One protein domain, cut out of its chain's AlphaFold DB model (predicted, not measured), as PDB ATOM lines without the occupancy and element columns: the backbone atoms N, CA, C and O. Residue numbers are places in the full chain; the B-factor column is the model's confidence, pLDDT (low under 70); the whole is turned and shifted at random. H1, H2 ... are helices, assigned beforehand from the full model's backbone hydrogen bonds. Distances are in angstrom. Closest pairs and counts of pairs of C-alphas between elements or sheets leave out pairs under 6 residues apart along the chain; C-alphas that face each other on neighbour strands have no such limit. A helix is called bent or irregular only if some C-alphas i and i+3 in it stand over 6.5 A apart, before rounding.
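AT A GLANCE: This is residues 2 to 91 of the 91 residues of the protein "2TM domain-containing protein" of Methanosphaera sp. rholeuAM270 (UniProt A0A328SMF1). A long hairpin of two helices, H1 and H2, in which H2 bends about halfway: its first arm H2a runs back beside H1, and its second arm H2b swings away from H1, where residues 74 to 91, of which 74 to 90 belong to H2, stick out. The two helices are near each other at the end with the turn and spread towards the other end, where residues 2 to 12 of H1 also stand free. The printed part has 90 residues with two named helices, H1 then H2, and no named strand; the class is all helix. The whole is extended, with a radius of gyration of the C-alphas of 21.0 A, and a rod in outline, spanning 72 by 26 by 12 A.

IN THESE COORDINATES: H2, the longest helix, holds residues 47 to 90 and was assigned as one helix by its hydrogen bonds, but it is bent: C-alphas 67 and 70 are 6.6 A apart. Its arm H2a, residues 47 to 67, begins with C-alpha 47 at (129.825, 149.155, 111.895) and is 30.1 A long from first to last C-alpha. Its arm H2b, residues 70 to 90, is 30.7 A long and ends with C-alpha 90 at (97.244, 130.630, 161.528). H1, residues 2 to 41, measures 58.8 A and begins with C-alpha 2 at (119.553, 144.211, 163.000).

HOW THE PARTS SIT: H2a and H2b stand at a tilt of 35.2 degrees, only just steep. H2a touches H1, and their closest C-alphas, those of Val 48 and Leu 35, are 6.2 A apart. The two run opposite ways at a shallow tilt of 6 degrees and form a helical hairpin. H1 and H2b are apart. Every O i to N i+4 pair is within hydrogen-bond range in H1 and H2b, and 16 of 17 are in H2a.

THE WHOLE: The C-alphas farthest apart, those of Ile 40 and Asn 91, are 72.9 A from each other. The printed part has no cut, and the link from H1 to H2, of 5 residues, is tight. The mean pLDDT of the printed part is 87.0; residues 2, 71 and 91 are under 70.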
ATOM      1  N   LEU A   2     120.287 143.420 164.013       61.12
ATOM      2  CA  LEU A   2     119.553 144.211 163.000       61.12
ATOM      3  C   LEU A   2     120.487 145.109 162.162       61.12
ATOM      4  O   LEU A   2     120.412 145.067 160.934       61.12
ATOM      5  N   ASP A   3     121.436 145.799 162.801       71.38
ATOM      6  CA  ASP A   3     122.405 146.674 162.117       71.38
ATOM      7  C   ASP A   3     123.345 145.926 161.169       71.38
ATOM      8  O   ASP A   3     123.642 146.398 160.079       71.38
ATOM      9  N   GLU A   4     123.756 144.715 161.540       74.62
ATOM     10  CA  GLU A   4     124.651 143.879 160.733       74.62
ATOM     11  C   GLU A   4     123.949 143.373 159.461       74.62
ATOM     12  O   GLU A   4     124.546 143.295 158.386       74.62
ATOM     13  N   SER A   5     122.642 143.097 159.547       78.50
ATOM     14  CA  SER A   5     121.825 142.723 158.387       78.50
ATOM     15  C   SER A   5     121.589 143.898 157.428       78.50
ATOM     16  O   SER A   5     121.640 143.720 156.208       78.50
ATOM     17  N   LEU A   6     121.380 145.106 157.966       81.00
ATOM     18  CA  LEU A   6     121.234 146.334 157.184       81.00
ATOM     19  C   LEU A   6     122.554 146.728 156.522       81.00
ATOM     20  O   LEU A   6     122.564 147.059 155.336       81.00
ATOM     21  N   TYR A   7     123.657 146.631 157.262       87.44
ATOM     22  CA  TYR A   7     125.001 146.886 156.761       87.44
ATOM     23  C   TYR A   7     125.343 145.950 155.598       87.44
ATOM     24  O   TYR A   7     125.651 146.426 154.512       87.44
ATOM     25  N   ASN A   8     125.161 144.635 155.764       85.31
ATOM     26  CA  ASN A   8     125.404 143.654 154.700       85.31
ATOM     27  C   ASN A   8     124.548 143.907 153.444       85.31
ATOM     28  O   ASN A   8     124.993 143.686 152.315       85.31
ATOM     29  N   LYS A   9     123.300 144.368 153.608       82.19
ATOM     30  CA  LYS A   9     122.448 144.760 152.472       82.19
ATOM     31  C   LYS A   9     122.966 146.021 151.780       82.19
ATOM     32  O   LYS A   9     122.998 146.065 150.550       82.19
ATOM     33  N   ALA A  10     123.373 147.028 152.547       85.88
ATOM     34  CA  ALA A  10     123.950 148.254 152.009       85.88
ATOM     35  C   ALA A  10     125.273 147.980 151.271       85.88
ATOM     36  O   ALA A  10     125.449 148.454 150.150       85.88
ATOM     37  N   GLU A  11     126.144 147.147 151.840       88.25
ATOM     38  CA  GLU A  11     127.412 146.725 151.240       88.25
ATOM     39  C   GLU A  11     127.184 146.020 149.898       88.25
ATOM     40  O   GLU A  11     127.705 146.457 148.872       88.25
ATOM     41  N   LYS A  12     126.297 145.014 149.853       85.94
ATOM     42  CA  LYS A  12     125.940 144.329 148.598       85.94
ATOM     43  C   LYS A  12     125.413 145.287 147.528       85.94
ATOM     44  O   LYS A  12     125.708 145.101 146.346       85.94
ATOM     45  N   ARG A  13     124.640 146.309 147.913       82.81
ATOM     46  CA  ARG A  13     124.148 147.335 146.978       82.81
ATOM     47  C   ARG A  13     125.285 148.185 146.421       82.81
ATOM     48  O   ARG A  13     125.306 148.459 145.221       82.81
ATOM     49  N   VAL A  14     126.216 148.610 147.271       88.88
ATOM     50  CA  VAL A  14     127.390 149.388 146.851       88.88
ATOM     51  C   VAL A  14     128.257 148.562 145.902       88.88
ATOM     52  O   VAL A  14     128.582 149.035 144.814       88.88
ATOM     53  N   ASP A  15     128.513 147.300 146.232       89.50
ATOM     54  CA  ASP A  15     129.278 146.378 145.392       89.50
ATOM     55  C   ASP A  15     128.669 146.184 144.001       89.50
ATOM     56  O   ASP A  15     129.383 146.173 142.996       89.50
ATOM     57  N   GLN A  16     127.344 146.044 143.907       88.25
ATOM     58  CA  GLN A  16     126.675 145.918 142.611       88.25
ATOM     59  C   GLN A  16     126.783 147.193 141.775       88.25
ATOM     60  O   GLN A  16     127.039 147.113 140.571       88.25
ATOM     61  N   LYS A  17     126.664 148.368 142.402       89.00
ATOM     62  CA  LYS A  17     126.873 149.651 141.720       89.00
ATOM     63  C   LYS A  17     128.313 149.785 141.224       89.00
ATOM     64  O   LYS A  17     128.518 150.152 140.071       89.00
ATOM     65  N   ILE A  18     129.305 149.430 142.043       91.69
ATOM     66  CA  ILE A  18     130.726 149.447 141.652       91.69
ATOM     67  C   ILE A  18     130.975 148.504 140.467       91.69
ATOM     68  O   ILE A  18     131.620 148.892 139.490       91.69
ATOM     69  N   LYS A  19     130.425 147.284 140.504       91.38
ATOM     70  CA  LYS A  19     130.520 146.326 139.388       91.38
ATOM     71  C   LYS A  19     129.901 146.882 138.106       91.38
ATOM     72  O   LYS A  19     130.504 146.743 137.041       91.38
ATOM     73  N   PHE A  20     128.750 147.546 138.201       92.81
ATOM     74  CA  PHE A  20     128.134 148.220 137.062       92.81
ATOM     75  C   PHE A  20     129.029 149.335 136.501       92.81
ATOM     76  O   PHE A  20     129.277 149.352 135.297       92.81
ATOM     77  N   TYR A  21     129.584 150.214 137.345       91.12
ATOM     78  CA  TYR A  21     130.489 151.280 136.892       91.12
ATOM     79  C   TYR A  21     131.744 150.742 136.211       91.12
ATOM     80  O   TYR A  21     132.170 151.287 135.196       91.12
ATOM     81  N   ARG A  22     132.315 149.642 136.713       93.94
ATOM     82  CA  ARG A  22     133.449 148.982 136.059       93.94
ATOM     83  C   ARG A  22     133.072 148.476 134.666       93.94
ATOM     84  O   ARG A  22     133.825 148.685 133.720       93.94
ATOM     85  N   HIS A  23     131.897 147.861 134.530       92.75
ATOM     86  CA  HIS A  23     131.392 147.395 133.239       92.75
ATOM     87  C   HIS A  23     131.117 148.558 132.272       92.75
ATOM     88  O   HIS A  23     131.478 148.484 131.100       92.75
ATOM     89  N   LEU A  24     130.535 149.655 132.766       94.31
ATOM     90  CA  LEU A  24     130.323 150.887 132.004       94.31
ATOM     91  C   LEU A  24     131.649 151.486 131.524       94.31
ATOM     92  O   LEU A  24     131.770 151.847 130.359       94.31
ATOM     93  N   PHE A  25     132.656 151.555 132.396       95.31
ATOM     94  CA  PHE A  25     133.973 152.082 132.046       95.31
ATOM     95  C   PHE A  25     134.647 151.241 130.958       95.31
ATOM     96  O   PHE A  25     135.134 151.787 129.970       95.31
ATOM     97  N   SER A  26     134.611 149.910 131.088       94.12
ATOM     98  CA  SER A  26     135.095 149.004 130.042       94.12
ATOM     99  C   SER A  26     134.331 149.183 128.729       94.12
ATOM    100  O   SER A  26     134.959 149.246 127.677       94.12
ATOM    101  N   TYR A  27     133.003 149.326 128.777       93.75
ATOM    102  CA  TYR A  27     132.186 149.587 127.591       93.75
ATOM    103  C   TYR A  27     132.596 150.890 126.894       93.75
ATOM    104  O   TYR A  27     132.830 150.881 125.687       93.75
ATOM    105  N   VAL A  28     132.734 151.994 127.633       94.25
ATOM    106  CA  VAL A  28     133.139 153.290 127.063       94.25
ATOM    107  C   VAL A  28     134.551 153.210 126.482       94.25
ATOM    108  O   VAL A  28     134.757 153.625 125.346       94.25
ATOM    109  N   GLY A  29     135.506 152.628 127.214       95.31
ATOM    110  CA  GLY A  29     136.891 152.501 126.756       95.31
ATOM    111  C   GLY A  29     137.023 151.668 125.479       95.31
ATOM    112  O   GLY A  29     137.666 152.099 124.525       95.31
ATOM    113  N   VAL A  30     136.365 150.505 125.421       94.12
ATOM    114  CA  VAL A  30     136.395 149.627 124.240       94.12
ATOM    115  C   VAL A  30     135.709 150.284 123.043       94.12
ATOM    116  O   VAL A  30     136.275 150.282 121.951       94.12
ATOM    117  N   ASN A  31     134.533 150.893 123.229       92.94
ATOM    118  CA  ASN A  31     133.838 151.583 122.137       92.94
ATOM    119  C   ASN A  31     134.618 152.796 121.626       92.94
ATOM    120  O   ASN A  31     134.623 153.042 120.426       92.94
ATOM    121  N   PHE A  32     135.312 153.523 122.503       93.75
ATOM    122  CA  PHE A  32     136.163 154.636 122.097       93.75
ATOM    123  C   PHE A  32     137.336 154.170 121.225       93.75
ATOM    124  O   PHE A  32     137.586 154.743 120.167       93.75
ATOM    125  N   ILE A  33     138.009 153.083 121.616       94.19
ATOM    126  CA  ILE A  33     139.081 152.481 120.809       94.19
ATOM    127  C   ILE A  33     138.531 151.995 119.460       94.19
ATOM    128  O   ILE A  33     139.116 152.288 118.419       94.19
ATOM    129  N   LEU A  34     137.391 151.296 119.458       92.31
ATOM    130  CA  LEU A  34     136.731 150.832 118.234       92.31
ATOM    131  C   LEU A  34     136.368 151.991 117.303       92.31
ATOM    132  O   LEU A  34     136.584 151.889 116.100       92.31
ATOM    133  N   LEU A  35     135.863 153.097 117.851       91.69
ATOM    134  CA  LEU A  35     135.525 154.296 117.089       91.69
ATOM    135  C   LEU A  35     136.762 154.882 116.395       91.69
ATOM    136  O   LEU A  35     136.696 155.203 115.211       91.69
ATOM    137  N   ILE A  36     137.900 154.956 117.094       92.75
ATOM    138  CA  ILE A  36     139.175 155.395 116.506       92.75
ATOM    139  C   ILE A  36     139.604 154.452 115.375       92.75
ATOM    140  O   ILE A  36     139.956 154.909 114.290       92.75
ATOM    141  N   VAL A  37     139.546 153.137 115.602       92.12
ATOM    142  CA  VAL A  37     139.894 152.128 114.586       92.12
ATOM    143  C   VAL A  37     138.997 152.267 113.355       92.12
ATOM    144  O   VAL A  37     139.485 152.296 112.230       92.12
ATOM    145  N   ASN A  38     137.690 152.404 113.543       91.50
ATOM    146  CA  ASN A  38     136.743 152.566 112.446       91.50
ATOM    147  C   ASN A  38     137.005 153.840 111.639       91.50
ATOM    148  O   ASN A  38     137.050 153.779 110.413       91.50
ATOM    149  N   TYR A  39     137.285 154.950 112.320       89.06
ATOM    150  CA  TYR A  39     137.632 156.206 111.670       89.06
ATOM    151  C   TYR A  39     138.902 156.098 110.808       89.06
ATOM    152  O   TYR A  39     138.955 156.668 109.721       89.06
ATOM    153  N   ILE A  40     139.909 155.342 111.259       91.31
ATOM    154  CA  ILE A  40     141.177 155.169 110.532       91.31
ATOM    155  C   ILE A  40     141.032 154.198 109.352       91.31
ATOM    156  O   ILE A  40     141.530 154.475 108.263       91.31
ATOM    157  N   TYR A  41     140.396 153.044 109.565       88.19
ATOM    158  CA  TYR A  41     140.434 151.932 108.608       88.19
ATOM    159  C   TYR A  41     139.200 151.834 107.712       88.19
ATOM    160  O   TYR A  41     139.280 151.264 106.626       88.19
ATOM    161  N   THR A  42     138.039 152.320 108.151       86.12
ATOM    162  CA  THR A  42     136.786 152.161 107.396       86.12
ATOM    163  C   THR A  42     135.837 153.347 107.618       86.12
ATOM    164  O   THR A  42     134.717 153.163 108.088       86.12
ATOM    165  N   PRO A  43     136.243 154.579 107.251       81.38
ATOM    166  CA  PRO A  43     135.511 155.804 107.601       81.38
ATOM    167  C   PRO A  43     134.114 155.921 106.968       81.38
ATOM    168  O   PRO A  43     133.300 156.727 107.413       81.38
ATOM    169  N   TYR A  44     133.830 155.137 105.925       82.88
ATOM    170  CA  TYR A  44     132.540 155.139 105.227       82.88
ATOM    171  C   TYR A  44     131.560 154.077 105.753       82.88
ATOM    172  O   TYR A  44     130.386 154.112 105.395       82.88
ATOM    173  N   GLU A  45     132.011 153.165 106.623       81.50
ATOM    174  CA  GLU A  45     131.214 152.055 107.161       81.50
ATOM    175  C   GLU A  45     131.148 152.146 108.684       81.50
ATOM    176  O   GLU A  45     132.101 151.815 109.383       81.50
ATOM    177  N   TRP A  46     130.000 152.534 109.233       84.69
ATOM    178  CA  TRP A  46     129.836 152.810 110.665       84.69
ATOM    179  C   TRP A  46     129.480 151.568 111.493       84.69
ATOM    180  O   TRP A  46     128.638 151.619 112.390       84.69
ATOM    181  N   TRP A  47     130.120 150.429 111.219       86.62
ATOM    182  CA  TRP A  47     129.825 149.155 111.895       86.62
ATOM    183  C   TRP A  47     129.979 149.225 113.425       86.62
ATOM    184  O   TRP A  47     129.287 148.512 114.157       86.62
ATOM    185  N   VAL A  48     130.824 150.133 113.926       89.38
ATOM    186  CA  VAL A  48     131.006 150.379 115.366       89.38
ATOM    187  C   VAL A  48     129.728 150.868 116.035       89.38
ATOM    188  O   VAL A  48     129.488 150.502 117.181       89.38
ATOM    189  N   LEU A  49     128.867 151.613 115.334       87.06
ATOM    190  CA  LEU A  49     127.573 152.027 115.883       87.06
ATOM    191  C   LEU A  49     126.670 150.822 116.152       87.06
ATOM    192  O   LEU A  49     126.001 150.783 117.180       87.06
ATOM    193  N   GLY A  50     126.689 149.815 115.272       89.19
ATOM    194  CA  GLY A  50     125.956 148.568 115.477       89.19
ATOM    195  C   GLY A  50     126.472 147.800 116.695       89.19
ATOM    196  O   GLY A  50     125.691 147.416 117.562       89.19
ATOM    197  N   VAL A  51     127.795 147.637 116.804       88.88
ATOM    198  CA  VAL A  51     128.427 146.960 117.950       88.88
ATOM    199  C   VAL A  51     128.125 147.691 119.258       88.88
ATOM    200  O   VAL A  51     127.685 147.055 120.218       88.88
ATOM    201  N   ALA A  52     128.283 149.018 119.276       91.38
ATOM    202  CA  ALA A  52     127.955 149.863 120.416       91.38
ATOM    203  C   ALA A  52     126.478 149.725 120.799       91.38
ATOM    204  O   ALA A  52     126.162 149.521 121.964       91.38
ATOM    205  N   PHE A  53     125.566 149.764 119.827       91.62
ATOM    206  CA  PHE A  53     124.132 149.667 120.078       91.62
ATOM    207  C   PHE A  53     123.745 148.333 120.732       91.62
ATOM    208  O   PHE A  53     123.114 148.327 121.790       91.62
ATOM    209  N   PHE A  54     124.171 147.199 120.166       92.12
ATOM    210  CA  PHE A  54     123.850 145.881 120.724       92.12
ATOM    211  C   PHE A  54     124.470 145.659 122.108       92.12
ATOM    212  O   PHE A  54     123.799 145.161 123.015       92.12
ATOM    213  N   TRP A  55     125.722 146.070 122.310       91.69
ATOM    214  CA  TRP A  55     126.351 146.013 123.633       91.69
ATOM    215  C   TRP A  55     125.696 146.977 124.632       91.69
ATOM    216  O   TRP A  55     125.541 146.646 125.810       91.69
ATOM    217  N   GLY A  56     125.262 148.144 124.160       92.88
ATOM    218  CA  GLY A  56     124.550 149.152 124.936       92.88
ATOM    219  C   GLY A  56     123.217 148.641 125.475       92.88
ATOM    220  O   GLY A  56     122.869 148.946 126.613       92.88
ATOM    221  N   ILE A  57     122.512 147.785 124.728       94.12
ATOM    222  CA  ILE A  57     121.298 147.108 125.215       94.12
ATOM    223  C   ILE A  57     121.619 146.230 126.433       94.12
ATOM    224  O   ILE A  57     120.940 146.318 127.456       94.12
ATOM    225  N   GLY A  58     122.679 145.418 126.372       91.94
ATOM    226  CA  GLY A  58     123.100 144.587 127.508       91.94
ATOM    227  C   GLY A  58     123.473 145.419 128.741       91.94
ATOM    228  O   GLY A  58     123.097 145.089 129.868       91.94
ATOM    229  N   LEU A  59     124.148 146.549 128.522       93.31
ATOM    230  CA  LEU A  59     124.477 147.514 129.568       93.31
ATOM    231  C   LEU A  59     123.215 148.147 130.185       93.31
ATOM    232  O   LEU A  59     123.131 148.261 131.408       93.31
ATOM    233  N   LEU A  60     122.219 148.498 129.367       93.00
ATOM    234  CA  LEU A  60     120.927 149.024 129.819       93.00
ATOM    235  C   LEU A  60     120.186 148.006 130.700       93.00
ATOM    236  O   LEU A  60     119.680 148.360 131.763       93.00
ATOM    237  N   PHE A  61     120.162 146.730 130.310       91.81
ATOM    238  CA  PHE A  61     119.571 145.676 131.139       91.81
ATOM    239  C   PHE A  61     120.298 145.513 132.475       91.81
ATOM    240  O   PHE A  61     119.651 145.354 133.513       91.81
ATOM    241  N   HIS A  62     121.631 145.591 132.483       89.38
ATOM    242  CA  HIS A  62     122.404 145.553 133.722       89.38
ATOM    243  C   HIS A  62     122.086 146.764 134.616       89.38
ATOM    244  O   HIS A  62     121.872 146.600 135.818       89.38
ATOM    245  N   PHE A  63     121.960 147.958 134.030       90.69
ATOM    246  CA  PHE A  63     121.530 149.161 134.741       90.69
ATOM    247  C   PHE A  63     120.149 148.975 135.381       90.69
ATOM    248  O   PHE A  63     120.002 149.140 136.592       90.69
ATOM    249  N   LEU A  64     119.147 148.560 134.600       89.69
ATOM    250  CA  LEU A  64     117.795 148.307 135.108       89.69
ATOM    251  C   LEU A  64     117.808 147.270 136.233       89.69
ATOM    252  O   LEU A  64     117.139 147.445 137.251       89.69
ATOM    253  N   ARG A  65     118.615 146.215 136.099       86.38
ATOM    254  CA  ARG A  65     118.743 145.193 137.135       86.38
ATOM    255  C   ARG A  65     119.289 145.761 138.444       86.38
ATOM    256  O   ARG A  65     118.690 145.503 139.482       86.38
ATOM    257  N   VAL A  66     120.387 146.516 138.396       87.38
ATOM    258  CA  VAL A  66     121.093 147.025 139.589       87.38
ATOM    259  C   VAL A  66     120.351 148.180 140.257       87.38
ATOM    260  O   VAL A  66     120.327 148.254 141.481       87.38
ATOM    261  N   PHE A  67     119.741 149.074 139.477       84.00
ATOM    262  CA  PHE A  67     119.151 150.309 140.004       84.00
ATOM    263  C   PHE A  67     117.628 150.267 140.167       84.00
ATOM    264  O   PHE A  67     117.103 151.045 140.955       84.00
ATOM    265  N   VAL A  68     116.913 149.396 139.444       80.88
ATOM    266  CA  VAL A  68     115.435 149.389 139.436       80.88
ATOM    267  C   VAL A  68     114.863 148.083 139.980       80.88
ATOM    268  O   VAL A  68     113.963 148.097 140.817       80.88
ATOM    269  N   ILE A  69     115.361 146.944 139.496       77.50
ATOM    270  CA  ILE A  69     114.753 145.638 139.785       77.50
ATOM    271  C   ILE A  69     115.232 145.085 141.127       77.50
ATOM    272  O   ILE A  69     114.431 144.481 141.835       77.50
ATOM    273  N   TYR A  70     116.501 145.291 141.498       72.06
ATOM    274  CA  TYR A  70     117.064 144.684 142.708       72.06
ATOM    275  C   TYR A  70     116.306 145.080 143.983       72.06
ATOM    276  O   TYR A  70     115.999 144.214 144.799       72.06
ATOM    277  N   ASP A  71     115.929 146.354 144.120       68.06
ATOM    278  CA  ASP A  71     115.210 146.835 145.304       68.06
ATOM    279  C   ASP A  71     113.767 146.332 145.357       68.06
ATOM    280  O   ASP A  71     113.343 145.802 146.382       68.06
ATOM    281  N   LYS A  72     113.036 146.402 144.238       71.19
ATOM    282  CA  LYS A  72     111.651 145.915 144.185       71.19
ATOM    283  C   LYS A  72     111.553 144.406 144.370       71.19
ATOM    284  O   LYS A  72     110.609 143.935 144.988       71.19
ATOM    285  N   PHE A  73     112.492 143.637 143.821       74.19
ATOM    286  CA  PHE A  73     112.432 142.180 143.896       74.19
ATOM    287  C   PHE A  73     112.787 141.656 145.294       74.19
ATOM    288  O   PHE A  73     112.126 140.735 145.764       74.19
ATOM    289  N   ASP A  74     113.782 142.242 145.972       73.69
ATOM    290  CA  ASP A  74     114.152 141.840 147.341       73.69
ATOM    291  C   ASP A  74     113.028 142.154 148.340       73.69
ATOM    292  O   ASP A  74     112.717 141.334 149.204       73.69
ATOM    293  N   GLU A  75     112.372 143.308 148.186       75.12
ATOM    294  CA  GLU A  75     111.232 143.716 149.012       75.12
ATOM    295  C   GLU A  75     110.008 142.820 148.767       75.12
ATOM    296  O   GLU A  75     109.504 142.199 149.701       75.12
ATOM    297  N   LEU A  76     109.611 142.630 147.503       80.25
ATOM    298  CA  LEU A  76     108.465 141.788 147.144       80.25
ATOM    299  C   LEU A  76     108.668 140.320 147.558       80.25
ATOM    300  O   LEU A  76     107.737 139.648 148.004       80.25
ATOM    301  N   TYR A  77     109.881 139.787 147.405       81.69
ATOM    302  CA  TYR A  77     110.207 138.430 147.845       81.69
ATOM    303  C   TYR A  77     110.117 138.296 149.368       81.69
ATOM    304  O   TYR A  77     109.577 137.310 149.875       81.69
ATOM    305  N   ARG A  78     110.612 139.300 150.101       83.19
ATOM    306  CA  ARG A  78     110.567 139.332 151.562       83.19
ATOM    307  C   ARG A  78     109.132 139.388 152.080       83.19
ATOM    308  O   ARG A  78     108.799 138.611 152.972       83.19
ATOM    309  N   ASP A  79     108.280 140.218 151.488       85.38
ATOM    310  CA  ASP A  79     106.869 140.321 151.870       85.38
ATOM    311  C   ASP A  79     106.123 139.000 151.648       85.38
ATOM    312  O   ASP A  79     105.418 138.521 152.537       85.38
ATOM    313  N   ASN A  80     106.357 138.340 150.509       88.06
ATOM    314  CA  ASN A  80     105.777 137.025 150.224       88.06
ATOM    315  C   ASN A  80     106.193 135.952 151.245       88.06
ATOM    316  O   ASN A  80     105.395 135.076 151.585       88.06
ATOM    317  N   MET A  81     107.431 136.003 151.743       88.94
ATOM    318  CA  MET A  81     107.891 135.085 152.790       88.94
ATOM    319  C   MET A  81     107.194 135.348 154.125       88.94
ATOM    320  O   MET A  81     106.789 134.398 154.791       88.94
ATOM    321  N   ILE A  82     106.995 136.616 154.493       89.88
ATOM    322  CA  ILE A  82     106.273 136.985 155.719       89.88
ATOM    323  C   ILE A  82     104.823 136.491 155.646       89.88
ATOM    324  O   ILE A  82     104.342 135.882 156.598       89.88
ATOM    325  N   VAL A  83     104.147 136.678 154.508       91.19
ATOM    326  CA  VAL A  83     102.777 136.176 154.292       91.19
ATOM    327  C   VAL A  83     102.704 134.657 154.453       91.19
ATOM    328  O   VAL A  83     101.847 134.171 155.190       91.19
ATOM    329  N   LYS A  84     103.634 133.906 153.850       92.69
ATOM    330  CA  LYS A  84     103.688 132.442 153.999       92.69
ATOM    331  C   LYS A  84     103.869 131.993 155.448       92.69
ATOM    332  O   LYS A  84     103.248 131.017 155.858       92.69
ATOM    333  N   GLU A  85     104.714 132.669 156.221       92.81
ATOM    334  CA  GLU A  85     104.914 132.330 157.636       92.81
ATOM    335  C   GLU A  85     103.692 132.700 158.496       92.81
ATOM    336  O   GLU A  85     103.313 131.931 159.378       92.81
ATOM    337  N   MET A  86     103.007 133.812 158.203       91.25
ATOM    338  CA  MET A  86     101.741 134.163 158.865       91.25
ATOM    339  C   MET A  86     100.641 133.126 158.604       91.25
ATOM    340  O   MET A  86      99.895 132.784 159.518       91.25
ATOM    341  N   GLU A  87     100.540 132.603 157.379       93.44
ATOM    342  CA  GLU A  87      99.578 131.543 157.051       93.44
ATOM    343  C   GLU A  87      99.870 130.240 157.796       93.44
ATOM    344  O   GLU A  87      98.938 129.609 158.289       93.44
ATOM    345  N   LYS A  88     101.149 129.865 157.931       92.56
ATOM    346  CA  LYS A  88     101.553 128.685 158.708       92.56
ATOM    347  C   LYS A  88     101.232 128.809 160.193       92.56
ATOM    348  O   LYS A  88     100.890 127.809 160.794       92.56
ATOM    349  N   MET A  89     101.359 130.002 160.777       88.75
ATOM    350  CA  MET A  89     101.035 130.240 162.191       88.75
ATOM    351  C   MET A  89      99.526 130.321 162.467       88.75
ATOM    352  O   MET A  89      99.113 130.261 163.622       88.75
ATOM    353  N   ARG A  90      98.708 130.519 161.425       79.75
ATOM    354  CA  ARG A  90      97.244 130.630 161.528       79.75
ATOM    355  C   ARG A  90      96.528 129.272 161.449       79.75
ATOM    356  O   ARG A  90      95.359 129.211 161.824       79.75
ATOM    357  N   ASN A  91      97.206 128.231 160.966       63.72
ATOM    358  CA  ASN A  91      96.746 126.836 160.962       63.72
ATOM    359  C   ASN A  91      97.421 126.043 162.082       63.72
ATOM    360  O   ASN A  91      96.790 125.068 162.544       63.72
TER     361      ASN A  91